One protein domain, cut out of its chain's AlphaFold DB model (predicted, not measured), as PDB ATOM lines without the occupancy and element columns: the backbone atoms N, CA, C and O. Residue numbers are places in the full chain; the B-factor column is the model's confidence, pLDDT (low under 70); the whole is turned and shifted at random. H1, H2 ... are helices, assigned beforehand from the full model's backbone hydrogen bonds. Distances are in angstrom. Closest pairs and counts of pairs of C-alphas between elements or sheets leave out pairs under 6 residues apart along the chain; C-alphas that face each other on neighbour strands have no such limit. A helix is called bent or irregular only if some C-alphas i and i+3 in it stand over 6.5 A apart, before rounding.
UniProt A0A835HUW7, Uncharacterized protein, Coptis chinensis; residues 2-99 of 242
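What this domain is: This is residues 2 to 99 of the 242 residues of an uncharacterized protein of Coptis chinensis (UniProt A0A835HUW7). Little of this model is regular structure: a kinked helix, H2, meets H1 about perpendicular at one end, and the short H3 sits among loops at the other. Long unnamed stretches, residues 2 to 35 and 73 to 90, make much of the body. The printed part has 98 residues, 38 of them in three named helices, H1, H2, H3 in chain order, with no named strand: all helix. It is compact, with a radius of gyration of the C-alphas of 14.1 A and spans of 40 by 30 by 22 A.

Where its parts are: Find C-alpha 56 at (26.287, -25.001, 45.924); from there H2, residues 56 to 72, runs 24.7 A, with a kink of 26 degrees near residue 66. It is irregular: C-alphas 68 and 71 are 7.1 A apart. H1, residues 36 to 49, spans 20.4 A from C-alpha 36 at (35.685, -19.315, 45.502). H3, residues 91 to 97, spans 10.1 A.

How they stand to each other: Look at Lys 43 and Cys 56, the closest C-alphas of H1 and H2, 7.0 A apart: residues 39 to 43 of H1 touch residues 56 to 63 of H2, about perpendicular at 75 degrees. H3 is apart from both. In H1 and H3 every O i to N i+4 pair is within hydrogen-bond range; in H2, 11 of 13 are.

The domain as a whole: The farthest C-alphas, Thr 20 and Phe 72, are 44.4 A apart. The printed part has no cut. The link from H2 to H3 is long, 18 residues. Residues 2 to 5 have pLDDT under 70.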
ATOM      1  N   LEU A   2      36.555 -23.068  30.899       38.00
ATOM      2  CA  LEU A   2      35.464 -24.036  30.822       38.00
ATOM      3  C   LEU A   2      35.615 -25.024  31.975       38.00
ATOM      4  O   LEU A   2      36.539 -25.835  31.968       38.00
ATOM      5  N   VAL A   3      34.719 -24.967  32.958       46.75
ATOM      6  CA  VAL A   3      34.590 -26.057  33.929       46.75
ATOM      7  C   VAL A   3      33.881 -27.195  33.203       46.75
ATOM      8  O   VAL A   3      32.655 -27.290  33.195       46.75
ATOM      9  N   VAL A   4      34.662 -28.030  32.517       52.09
ATOM     10  CA  VAL A   4      34.162 -29.322  32.057       52.09
ATOM     11  C   VAL A   4      33.953 -30.156  33.308       52.09
ATOM     12  O   VAL A   4      34.883 -30.462  34.048       52.09
ATOM     13  N   SER A   5      32.693 -30.469  33.551       61.94
ATOM     14  CA  SER A   5      32.243 -31.303  34.645       61.94
ATOM     15  C   SER A   5      33.054 -32.608  34.748       61.94
ATOM     16  O   SER A   5      33.134 -33.385  33.794       61.94
ATOM     17  N   ILE A   6      33.652 -32.874  35.914       71.38
ATOM     18  CA  ILE A   6      34.419 -34.104  36.154       71.38
ATOM     19  C   ILE A   6      33.462 -35.247  36.521       71.38
ATOM     20  O   ILE A   6      33.476 -36.266  35.825       71.38
ATOM     21  N   LYS A   7      32.562 -35.032  37.496       74.38
ATOM     22  CA  LYS A   7      31.543 -35.994  37.981       74.38
ATOM     23  C   LYS A   7      30.079 -35.569  37.804       74.38
ATOM     24  O   LYS A   7      29.184 -36.207  38.335       74.38
ATOM     25  N   GLY A   8      29.825 -34.504  37.066       83.38
ATOM     26  CA  GLY A   8      28.555 -33.765  37.081       83.38
ATOM     27  C   GLY A   8      28.791 -32.289  37.420       83.38
ATOM     28  O   GLY A   8      29.935 -31.877  37.638       83.38
ATOM     29  N   CYS A   9      27.753 -31.454  37.370       88.31
ATOM     30  CA  CYS A   9      27.815 -30.135  38.006       88.31
ATOM     31  C   CYS A   9      27.322 -30.319  39.442       88.31
ATOM     32  O   CYS A   9      26.182 -29.994  39.749       88.31
ATOM     33  N   ASP A  10      28.152 -30.907  40.291       91.75
ATOM     34  CA  ASP A  10      27.811 -31.311  41.659       91.75
ATOM     35  C   ASP A  10      28.598 -30.508  42.706       91.75
ATOM     36  O   ASP A  10      28.635 -30.868  43.873       91.75
ATOM     37  N   ALA A  11      29.257 -29.417  42.304       93.88
ATOM     38  CA  ALA A  11      30.099 -28.602  43.180       93.88
ATOM     39  C   ALA A  11      31.265 -29.355  43.865       93.88
ATOM     40  O   ALA A  11      31.862 -28.814  44.798       93.88
ATOM     41  N   SER A  12      31.676 -30.531  43.366       93.38
ATOM     42  CA  SER A  12      32.860 -31.258  43.860       93.38
ATOM     43  C   SER A  12      34.140 -30.404  43.851       93.38
ATOM     44  O   SER A  12      35.002 -30.545  44.724       93.38
ATOM     45  N   LEU A  13      34.242 -29.462  42.908       93.19
ATOM     46  CA  LEU A  13      35.319 -28.477  42.798       93.19
ATOM     47  C   LEU A  13      35.423 -27.541  44.014       93.19
ATOM     48  O   LEU A  13      36.498 -27.016  44.298       93.19
ATOM     49  N   LEU A  14      34.326 -27.303  44.735       94.69
ATOM     50  CA  LEU A  14      34.301 -26.378  45.871       94.69
ATOM     51  C   LEU A  14      34.806 -27.017  47.170       94.69
ATOM     52  O   LEU A  14      35.128 -26.289  48.111       94.69
ATOM     53  N   LEU A  15      34.932 -28.347  47.212       93.88
ATOM     54  CA  LEU A  15      35.423 -29.067  48.382       93.88
ATOM     55  C   LEU A  15      36.895 -28.729  48.667       93.88
ATOM     56  O   LEU A  15      37.726 -28.632  47.761       93.88
ATOM     57  N   ASN A  16      37.207 -28.549  49.950       92.06
ATOM     58  CA  ASN A  16      38.570 -28.335  50.435       92.06
ATOM     59  C   ASN A  16      39.233 -29.674  50.778       92.06
ATOM     60  O   ASN A  16      38.549 -30.647  51.104       92.06
ATOM     61  N   SER A  17      40.565 -29.722  50.717       86.69
ATOM     62  CA  SER A  17      41.317 -30.917  51.089       86.69
ATOM     63  C   SER A  17      41.152 -31.259  52.565       86.69
ATOM     64  O   SER A  17      41.033 -30.401  53.441       86.69
ATOM     65  N   THR A  18      41.154 -32.560  52.833       80.81
ATOM     66  CA  THR A  18      41.345 -33.121  54.170       80.81
ATOM     67  C   THR A  18      42.755 -33.700  54.256       80.81
ATOM     68  O   THR A  18      43.458 -33.797  53.251       80.81
ATOM     69  N   SER A  19      43.191 -34.128  55.442       75.38
ATOM     70  CA  SER A  19      44.543 -34.671  55.653       75.38
ATOM     71  C   SER A  19      44.898 -35.894  54.793       75.38
ATOM     72  O   SER A  19      46.061 -36.290  54.766       75.38
ATOM     73  N   THR A  20      43.928 -36.511  54.114       72.31
ATOM     74  CA  THR A  20      44.101 -37.790  53.417       72.31
ATOM     75  C   THR A  20      43.806 -37.760  51.917       72.31
ATOM     76  O   THR A  20      44.148 -38.736  51.254       72.31
ATOM     77  N   ASN A  21      43.227 -36.688  51.354       79.06
ATOM     78  CA  ASN A  21      42.753 -36.680  49.961       79.06
ATOM     79  C   ASN A  21      43.085 -35.379  49.210       79.06
ATOM     80  O   ASN A  21      42.666 -34.297  49.621       79.06
ATOM     81  N   ALA A  22      43.756 -35.512  48.058       89.88
ATOM     82  CA  ALA A  22      43.982 -34.416  47.115       89.88
ATOM     83  C   ALA A  22      42.713 -34.142  46.288       89.88
ATOM     84  O   ALA A  22      42.234 -35.007  45.545       89.88
ATOM     85  N   VAL A  23      42.179 -32.930  46.411       93.81
ATOM     86  CA  VAL A  23      40.897 -32.504  45.820       93.81
ATOM     87  C   VAL A  23      41.085 -31.787  44.484       93.81
ATOM     88  O   VAL A  23      42.191 -31.399  44.117       93.81
ATOM     89  N   GLU A  24      40.000 -31.565  43.747       94.12
ATOM     90  CA  GLU A  24      40.039 -30.916  42.432       94.12
ATOM     91  C   GLU A  24      40.734 -29.549  42.441       94.12
ATOM     92  O   GLU A  24      41.437 -29.250  41.478       94.12
ATOM     93  N   LYS A  25      40.611 -28.747  43.510       92.81
ATOM     94  CA  LYS A  25      41.303 -27.444  43.631       92.81
ATOM     95  C   LYS A  25      42.826 -27.555  43.517       92.81
ATOM     96  O   LYS A  25      43.475 -26.618  43.067       92.81
ATOM     97  N   GLU A  26      43.392 -28.695  43.904       93.38
ATOM     98  CA  GLU A  26      44.836 -28.952  43.894       93.38
ATOM     99  C   GLU A  26      45.315 -29.569  42.570       93.38
ATOM    100  O   GLU A  26      46.514 -29.758  42.353       93.38
ATOM    101  N   ALA A  27      44.395 -29.881  41.652       93.88
ATOM    102  CA  ALA A  27      44.754 -30.347  40.325       93.88
ATOM    103  C   ALA A  27      45.452 -29.238  39.534       93.88
ATOM    104  O   ALA A  27      45.042 -28.078  39.561       93.88
ATOM    105  N   ARG A  28      46.461 -29.609  38.738       92.50
ATOM    106  CA  ARG A  28      47.251 -28.670  37.931       92.50
ATOM    107  C   ARG A  28      46.411 -27.663  37.119       92.50
ATOM    108  O   ARG A  28      46.772 -26.488  37.152       92.50
ATOM    109  N   PRO A  29      45.345 -28.053  36.386       91.19
ATOM    110  CA  PRO A  29      44.528 -27.085  35.640       91.19
ATOM    111  C   PRO A  29      43.766 -26.100  36.545       91.19
ATOM    112  O   PRO A  29      43.527 -24.960  36.149       91.19
ATOM    113  N   ASN A  30      43.439 -26.506  37.772       93.19
ATOM    114  CA  ASN A  30      42.597 -25.753  38.700       93.19
ATOM    115  C   ASN A  30      43.375 -24.796  39.608       93.19
ATOM    116  O   ASN A  30      42.770 -23.902  40.187       93.19
ATOM    117  N   LEU A  31      44.709 -24.888  39.652       92.00
ATOM    118  CA  LEU A  31      45.560 -23.931  40.379       92.00
ATOM    119  C   LEU A  31      45.424 -22.481  39.879       92.00
ATOM    120  O   LEU A  31      45.882 -21.555  40.540       92.00
ATOM    121  N   SER A  32      44.831 -22.289  38.699       89.69
ATOM    122  CA  SER A  32      44.553 -20.974  38.113       89.69
ATOM    123  C   SER A  32      43.152 -20.428  38.423       89.69
ATOM    124  O   SER A  32      42.863 -19.289  38.064       89.69
ATOM    125  N   LEU A  33      42.284 -21.217  39.067       92.38
ATOM    126  CA  LEU A  33      40.925 -20.800  39.412       92.38
ATOM    127  C   LEU A  33      40.908 -19.754  40.525       92.38
ATOM    128  O   LEU A  33      41.705 -19.790  41.460       92.38
ATOM    129  N   SER A  34      39.912 -18.878  40.450       91.25
ATOM    130  CA  SER A  34      39.598 -17.859  41.448       91.25
ATOM    131  C   SER A  34      38.080 -17.715  41.609       91.25
ATOM    132  O   SER A  34      37.312 -18.354  40.888       91.25
ATOM    133  N   GLY A  35      37.642 -16.894  42.570       93.00
ATOM    134  CA  GLY A  35      36.224 -16.609  42.811       93.00
ATOM    135  C   GLY A  35      35.519 -17.582  43.757       93.00
ATOM    136  O   GLY A  35      34.295 -17.547  43.849       93.00
ATOM    137  N   TYR A  36      36.257 -18.446  44.464       95.19
ATOM    138  CA  TYR A  36      35.685 -19.315  45.502       95.19
ATOM    139  C   TYR A  36      35.033 -18.504  46.631       95.19
ATOM    140  O   TYR A  36      33.939 -18.835  47.071       95.19
ATOM    141  N   ASP A  37      35.672 -17.405  47.025       96.56
ATOM    142  CA  ASP A  37      35.197 -16.436  48.013       96.56
ATOM    143  C   ASP A  37      33.849 -15.814  47.622       96.56
ATOM    144  O   ASP A  37      32.951 -15.692  48.449       96.56
ATOM    145  N   VAL A  38      33.660 -15.508  46.335       97.25
ATOM    146  CA  VAL A  38      32.381 -14.995  45.821       97.25
ATOM    147  C   VAL A  38      31.270 -16.038  45.963       97.25
ATOM    148  O   VAL A  38      30.137 -15.696  46.303       97.25
ATOM    149  N   ILE A  39      31.574 -17.316  45.716       97.81
ATOM    150  CA  ILE A  39      30.606 -18.406  45.892       97.81
ATOM    151  C   ILE A  39      30.255 -18.591  47.376       97.81
ATOM    152  O   ILE A  39      29.074 -18.746  47.697       97.81
ATOM    153  N   ASP A  40      31.243 -18.510  48.270       97.88
ATOM    154  CA  ASP A  40      31.045 -18.591  49.722       97.88
ATOM    155  C   ASP A  40      30.176 -17.430  50.245       97.88
ATOM    156  O   ASP A  40      29.256 -17.647  51.043       97.88
ATOM    157  N   ASP A  41      30.391 -16.209  49.748       98.50
ATOM    158  CA  ASP A  41      29.578 -15.033  50.078       98.50
ATOM    159  C   ASP A  41      28.123 -15.186  49.607       98.50
ATOM    160  O   ASP A  41      27.186 -14.887  50.358       98.50
ATOM    161  N   ILE A  42      27.909 -15.683  48.379       98.25
ATOM    162  CA  ILE A  42      26.563 -15.963  47.856       98.25
ATOM    163  C   ILE A  42      25.876 -17.019  48.723       98.25
ATOM    164  O   ILE A  42      24.734 -16.816  49.143       98.25
ATOM    165  N   LYS A  43      26.566 -18.125  49.027       98.25
ATOM    166  CA  LYS A  43      26.024 -19.204  49.861       98.25
ATOM    167  C   LYS A  43      25.669 -18.699  51.256       98.25
ATOM    168  O   LYS A  43      24.577 -18.981  51.734       98.25
ATOM    169  N   THR A  44      26.529 -17.893  51.870       98.56
ATOM    170  CA  THR A  44      26.302 -17.327  53.206       98.56
ATOM    171  C   THR A  44      25.042 -16.466  53.255       98.56
ATOM    172  O   THR A  44      24.256 -16.582  54.193       98.56
ATOM    173  N   ARG A  45      24.816 -15.615  52.246       98.38
ATOM    174  CA  ARG A  45      23.593 -14.799  52.160       98.38
ATOM    175  C   ARG A  45      22.354 -15.652  51.915       98.38
ATOM    176  O   ARG A  45      21.339 -15.449  52.572       98.38
ATOM    177  N   LEU A  46      22.440 -16.633  51.017       98.31
ATOM    178  CA  LEU A  46      21.316 -17.527  50.737       98.31
ATOM    179  C   LEU A  46      20.923 -18.359  51.959       98.31
ATOM    180  O   LEU A  46      19.736 -18.530  52.194       98.31
ATOM    181  N   GLU A  47      21.874 -18.815  52.770       98.50
ATOM    182  CA  GLU A  47      21.564 -19.550  54.004       98.50
ATOM    183  C   GLU A  47      20.890 -18.680  55.075       98.50
ATOM    184  O   GLU A  47      20.141 -19.194  55.899       98.50
ATOM    185  N   GLN A  48      21.098 -17.360  55.058       98.50
ATOM    186  CA  GLN A  48      20.378 -16.439  55.947       98.50
ATOM    187  C   GLN A  48      18.915 -16.250  55.527       98.50
ATOM    188  O   GLN A  48      18.049 -16.061  56.380       98.50
ATOM    189  N   GLU A  49      18.636 -16.288  54.223       98.25
ATOM    190  CA  GLU A  49      17.294 -16.066  53.672       98.25
ATOM    191  C   GLU A  49      16.483 -17.362  53.529       98.25
ATOM    192  O   GLU A  49      15.276 -17.384  53.776       98.25
ATOM    193  N   CYS A  50      17.139 -18.446  53.121       97.56
ATOM    194  CA  CYS A  50      16.546 -19.751  52.848       97.56
ATOM    195  C   CYS A  50      17.480 -20.894  53.296       97.56
ATOM    196  O   CYS A  50      18.138 -21.520  52.457       97.56
ATOM    197  N   PRO A  51      17.519 -21.188  54.611       98.00
ATOM    198  CA  PRO A  51      18.367 -22.237  55.170       98.00
ATOM    199  C   PRO A  51      18.180 -23.597  54.482       98.00
ATOM    200  O   PRO A  51      17.052 -23.980  54.151       98.00
ATOM    201  N   ASP A  52      19.282 -24.317  54.266       96.19
ATOM    202  CA  ASP A  52      19.352 -25.695  53.754       96.19
ATOM    203  C   ASP A  52      18.580 -25.938  52.438       96.19
ATOM    204  O   ASP A  52      18.137 -27.052  52.146       96.19
ATOM    205  N   THR A  53      18.400 -24.893  51.624       97.19
ATOM    206  CA  THR A  53      17.516 -24.947  50.446       97.19
ATOM    207  C   THR A  53      18.275 -24.959  49.121       97.19
ATOM    208  O   THR A  53      17.949 -25.745  48.228       97.19
ATOM    209  N   VAL A  54      19.271 -24.083  48.951       97.31
ATOM    210  CA  VAL A  54      19.960 -23.897  47.662       97.31
ATOM    211  C   VAL A  54      21.300 -24.629  47.667       97.31
ATOM    212  O   VAL A  54      22.173 -24.323  48.477       97.31
ATOM    213  N   SER A  55      21.489 -25.580  46.751       97.12
ATOM    214  CA  SER A  55      22.759 -26.303  46.609       97.12
ATOM    215  C   SER A  55      23.873 -25.406  46.067       97.12
ATOM    216  O   SER A  55      23.634 -24.500  45.261       97.12
ATOM    217  N   CYS A  56      25.111 -25.679  46.468       97.06
ATOM    218  CA  CYS A  56      26.287 -25.001  45.924       97.06
ATOM    219  C   CYS A  56      26.427 -25.234  44.409       97.06
ATOM    220  O   CYS A  56      26.825 -24.334  43.667       97.06
ATOM    221  N   ALA A  57      26.029 -26.413  43.931       94.62
ATOM    222  CA  ALA A  57      25.964 -26.753  42.516       94.62
ATOM    223  C   ALA A  57      25.066 -25.796  41.711       94.62
ATOM    224  O   ALA A  57      25.459 -25.320  40.641       94.62
ATOM    225  N   ASP A  58      23.873 -25.476  42.221       94.38
ATOM    226  CA  ASP A  58      22.988 -24.510  41.567       94.38
ATOM    227  C   ASP A  58      23.498 -23.071  41.697       94.38
ATOM    228  O   ASP A  58      23.318 -22.292  40.759       94.38
ATOM    229  N   ILE A  59      24.178 -22.721  42.796       96.50
ATOM    230  CA  ILE A  59      24.825 -21.409  42.948       96.50
ATOM    231  C   ILE A  59      25.867 -21.196  41.851       96.50
ATOM    232  O   ILE A  59      25.818 -20.174  41.172       96.50
ATOM    233  N   VAL A  60      26.766 -22.158  41.618       94.69
ATOM    234  CA  VAL A  60      27.789 -22.046  40.562       94.69
ATOM    235  C   VAL A  60      27.144 -21.896  39.182       94.69
ATOM    236  O   VAL A  60      27.565 -21.050  38.392       94.69
ATOM    237  N   ALA A  61      26.091 -22.667  38.889       91.50
ATOM    238  CA  ALA A  61      25.382 -22.581  37.613       91.50
ATOM    239  C   ALA A  61      24.689 -21.219  37.408       91.50
ATOM    240  O   ALA A  61      24.731 -20.650  36.313       91.50
ATOM    241  N   LEU A  62      24.057 -20.679  38.454       92.88
ATOM    242  CA  LEU A  62      23.416 -19.362  38.422       92.88
ATOM    243  C   LEU A  62      24.445 -18.233  38.323       92.88
ATOM    244  O   LEU A  62      24.283 -17.354  37.479       92.88
ATOM    245  N   ALA A  63      25.528 -18.303  39.101       94.44
ATOM    246  CA  ALA A  63      26.617 -17.332  39.075       94.44
ATOM    247  C   ALA A  63      27.287 -17.270  37.695       94.44
ATOM    248  O   ALA A  63      27.521 -16.181  37.174       94.44
ATOM    249  N   ALA A  64      27.518 -18.421  37.050       91.44
ATOM    250  CA  ALA A  64      28.029 -18.468  35.681       91.44
ATOM    251  C   ALA A  64      27.089 -17.755  34.691       91.44
ATOM    252  O   ALA A  64      27.547 -16.990  33.839       91.44
ATOM    253  N   ARG A  65      25.767 -17.952  34.821       89.88
ATOM    254  CA  ARG A  65      24.780 -17.234  34.002       89.88
ATOM    255  C   ARG A  65      24.808 -15.740  34.257       89.88
ATOM    256  O   ARG A  65      24.791 -14.969  33.298       89.88
ATOM    257  N   ASP A  66      24.822 -15.341  35.521       91.75
ATOM    258  CA  ASP A  66      24.804 -13.936  35.923       91.75
ATOM    259  C   ASP A  66      26.064 -13.201  35.453       91.75
ATOM    260  O   ASP A  66      25.944 -12.099  34.921       91.75
ATOM    261  N   ALA A  67      27.237 -13.838  35.522       90.88
ATOM    262  CA  ALA A  67      28.490 -13.282  35.016       90.88
ATOM    263  C   ALA A  67      28.421 -12.966  33.510       90.88
ATOM    264  O   ALA A  67      28.761 -11.863  33.093       90.88
ATOM    265  N   VAL A  68      27.913 -13.896  32.694       87.75
ATOM    266  CA  VAL A  68      27.730 -13.678  31.245       87.75
ATOM    267  C   VAL A  68      26.619 -12.658  30.962       87.75
ATOM    268  O   VAL A  68      26.709 -11.849  30.040       87.75
ATOM    269  N   SER A  69      25.551 -12.688  31.758       89.00
ATOM    270  CA  SER A  69      24.381 -11.820  31.587       89.00
ATOM    271  C   SER A  69      24.618 -10.379  32.046       89.00
ATOM    272  O   SER A  69      23.841  -9.496  31.678       89.00
ATOM    273  N   TYR A  70      25.679 -10.130  32.821       90.81
ATOM    274  CA  TYR A  70      25.971  -8.844  33.453       90.81
ATOM    275  C   TYR A  70      25.936  -7.677  32.460       90.81
ATOM    276  O   TYR A  70      25.211  -6.707  32.671       90.81
ATOM    277  N   GLN A  71      26.630  -7.794  31.323       90.19
ATOM    278  CA  GLN A  71      26.675  -6.727  30.315       90.19
ATOM    279  C   GLN A  71      25.304  -6.410  29.691       90.19
ATOM    280  O   GLN A  71      25.059  -5.289  29.258       90.19
ATOM    281  N   PHE A  72      24.389  -7.385  29.664       88.69
ATOM    282  CA  PHE A  72      23.062  -7.241  29.064       88.69
ATOM    283  C   PHE A  72      22.021  -6.692  30.041       88.69
ATOM    284  O   PHE A  72      20.885  -6.440  29.634       88.69
ATOM    285  N   GLN A  73      22.383  -6.537  31.321       92.31
ATOM    286  CA  GLN A  73      21.500  -6.053  32.389       92.31
ATOM    287  C   GLN A  73      20.210  -6.880  32.540       92.31
ATOM    288  O   GLN A  73      19.193  -6.401  33.042       92.31
ATOM    289  N   ARG A  74      20.232  -8.136  32.080       89.12
ATOM    290  CA  ARG A  74      19.133  -9.096  32.201       89.12
ATOM    291  C   ARG A  74      19.647 -10.523  32.017       89.12
ATOM    292  O   ARG A  74      20.544 -10.728  31.201       89.12
ATOM    293  N   PRO A  75      19.029 -11.520  32.664       84.25
ATOM    294  CA  PRO A  75      19.218 -12.920  32.312       84.25
ATOM    295  C   PRO A  75      19.021 -13.187  30.820       84.25
ATOM    296  O   PRO A  75      17.936 -12.932  30.295       84.25
ATOM    297  N   ILE A  76      20.031 -13.745  30.151       81.31
ATOM    298  CA  ILE A  76      19.911 -14.087  28.721       81.31
ATOM    299  C   ILE A  76      19.538 -15.560  28.482       81.31
ATOM    300  O   ILE A  76      19.156 -15.922  27.375       81.31
ATOM    301  N   TRP A  77      19.546 -16.399  29.528       82.12
ATOM    302  CA  TRP A  77      18.899 -17.718  29.525       82.12
ATOM    303  C   TRP A  77      18.365 -18.120  30.907       82.12
ATOM    304  O   TRP A  77      18.723 -17.557  31.953       82.12
ATOM    305  N   ARG A  78      17.490 -19.132  30.900       85.06
ATOM    306  CA  ARG A  78      16.986 -19.792  32.107       85.06
ATOM    307  C   ARG A  78      17.928 -20.922  32.511       85.06
ATOM    308  O   ARG A  78      18.129 -21.861  31.750       85.06
ATOM    309  N   VAL A  79      18.421 -20.876  33.745       86.06
ATOM    310  CA  VAL A  79      19.176 -21.977  34.354       86.06
ATOM    311  C   VAL A  79      18.197 -22.994  34.944       86.06
ATOM    312  O   VAL A  79      17.299 -22.634  35.715       86.06
ATOM    313  N   LEU A  80      18.340 -24.265  34.560       86.62
ATOM    314  CA  LEU A  80      17.656 -25.375  35.227       86.62
ATOM    315  C   LEU A  80      18.268 -25.566  36.614       86.62
ATOM    316  O   LEU A  80      19.483 -25.480  36.743       86.62
ATOM    317  N   LYS A  81      17.429 -25.810  37.619       87.38
ATOM    318  CA  LYS A  81      17.804 -25.957  39.034       87.38
ATOM    319  C   LYS A  81      17.405 -27.344  39.540       87.38
ATOM    320  O   LYS A  81      16.675 -28.052  38.844       87.38
ATOM    321  N   GLY A  82      17.822 -27.685  40.751       90.75
ATOM    322  CA  GLY A  82      17.581 -28.966  41.410       90.75
ATOM    323  C   GLY A  82      18.827 -29.847  41.502       90.75
ATOM    324  O   GLY A  82      18.694 -31.029  41.809       90.75
ATOM    325  N   ARG A  83      20.020 -29.304  41.224       91.81
ATOM    326  CA  ARG A  83      21.277 -30.047  41.399       91.81
ATOM    327  C   ARG A  83      21.546 -30.281  42.878       91.81
ATOM    328  O   ARG A  83      21.091 -29.510  43.723       91.81
ATOM    329  N   ARG A  84      22.307 -31.326  43.191       93.50
ATOM    330  CA  ARG A  84      22.736 -31.635  44.559       93.50
ATOM    331  C   ARG A  84      24.251 -31.595  44.657       93.50
ATOM    332  O   ARG A  84      24.938 -31.850  43.674       93.50
ATOM    333  N   ASP A  85      24.728 -31.290  45.855       94.69
ATOM    334  CA  ASP A  85      26.154 -31.198  46.133       94.69
ATOM    335  C   ASP A  85      26.754 -32.600  46.307       94.69
ATOM    336  O   ASP A  85      26.272 -33.417  47.098       94.69
ATOM    337  N   GLY A  86      27.794 -32.880  45.531       92.00
ATOM    338  CA  GLY A  86      28.611 -34.076  45.605       92.00
ATOM    339  C   GLY A  86      29.533 -34.042  46.821       92.00
ATOM    340  O   GLY A  86      29.920 -32.989  47.322       92.00
ATOM    341  N   ILE A  87      29.906 -35.229  47.300       91.38
ATOM    342  CA  ILE A  87      30.739 -35.404  48.504       91.38
ATOM    343  C   ILE A  87      32.142 -35.944  48.192       91.38
ATOM    344  O   ILE A  87      32.906 -36.255  49.104       91.38
ATOM    345  N   ILE A  88      32.480 -36.105  46.909       90.56
ATOM    346  CA  ILE A  88      33.768 -36.640  46.457       90.56
ATOM    347  C   ILE A  88      34.408 -35.635  45.507       90.56
ATOM    348  O   ILE A  88      33.818 -35.293  44.491       90.56
ATOM    349  N   SER A  89      35.649 -35.250  45.797       92.25
ATOM    350  CA  SER A  89      36.492 -34.415  44.938       92.25
ATOM    351  C   SER A  89      37.815 -35.131  44.689       92.25
ATOM    352  O   SER A  89      38.358 -35.747  45.607       92.25
ATOM    353  N   SER A  90      38.319 -35.096  43.454       93.06
ATOM    354  CA  SER A  90      39.505 -35.860  43.057       93.06
ATOM    355  C   SER A  90      40.421 -35.075  42.121       93.06
ATOM    356  O   SER A  90      40.085 -34.811  40.963       93.06
ATOM    357  N   ALA A  91      41.634 -34.769  42.595       93.50
ATOM    358  CA  ALA A  91      42.657 -34.124  41.775       93.50
ATOM    359  C   ALA A  91      43.054 -34.969  40.551       93.50
ATOM    360  O   ALA A  91      43.323 -34.432  39.475       93.50
ATOM    361  N   SER A  92      43.111 -36.298  40.695       93.25
ATOM    362  CA  SER A  92      43.492 -37.198  39.600       93.25
ATOM    363  C   SER A  92      42.446 -37.194  38.490       93.25
ATOM    364  O   SER A  92      42.803 -37.108  37.316       93.25
ATOM    365  N   GLU A  93      41.162 -37.196  38.849       91.69
ATOM    366  CA  GLU A  93      40.085 -37.117  37.868       91.69
ATOM    367  C   GLU A  93      40.064 -35.759  37.159       91.69
ATOM    368  O   GLU A  93      39.900 -35.730  35.940       91.69
ATOM    369  N   ALA A  94      40.311 -34.652  37.867       92.19
ATOM    370  CA  ALA A  94      40.463 -33.335  37.244       92.19
ATOM    371  C   ALA A  94      41.613 -33.292  36.230       92.19
ATOM    372  O   ALA A  94      41.439 -32.805  35.115       92.19
ATOM    373  N   ASN A  95      42.778 -33.842  36.584       91.94
ATOM    374  CA  ASN A  95      43.942 -33.871  35.694       91.94
ATOM    375  C   ASN A  95      43.707 -34.692  34.412       91.94
ATOM    376  O   ASN A  95      44.351 -34.422  33.400       91.94
ATOM    377  N   ILE A  96      42.827 -35.696  34.458       90.69
ATOM    378  CA  ILE A  96      42.518 -36.570  33.316       90.69
ATOM    379  C   ILE A  96      41.395 -35.986  32.452       90.69
ATOM    380  O   ILE A  96      41.451 -36.084  31.227       90.69
ATOM    381  N   ASN A  97      40.368 -35.409  33.078       89.31
ATOM    382  CA  ASN A  97      39.123 -35.061  32.394       89.31
ATOM    383  C   ASN A  97      39.044 -33.601  31.927       89.31
ATOM    384  O   ASN A  97      38.186 -33.290  31.101       89.31
ATOM    385  N   LEU A  98      39.905 -32.705  32.425       90.69
ATOM    386  CA  LEU A  98      39.916 -31.310  31.984       90.69
ATOM    387  C   LEU A  98      40.765 -31.135  30.713       90.69
ATOM    388  O   LEU A  98      41.902 -31.616  30.658       90.69
ATOM    389  N   PRO A  99      40.248 -30.434  29.683       92.62
ATOM    390  CA  PRO A  99      40.993 -30.199  28.455       92.62
ATOM    391  C   PRO A  99      42.225 -29.330  28.716       92.62
ATOM    392  O   PRO A  99      42.192 -28.359  29.469       92.62
TER     393      PRO A  99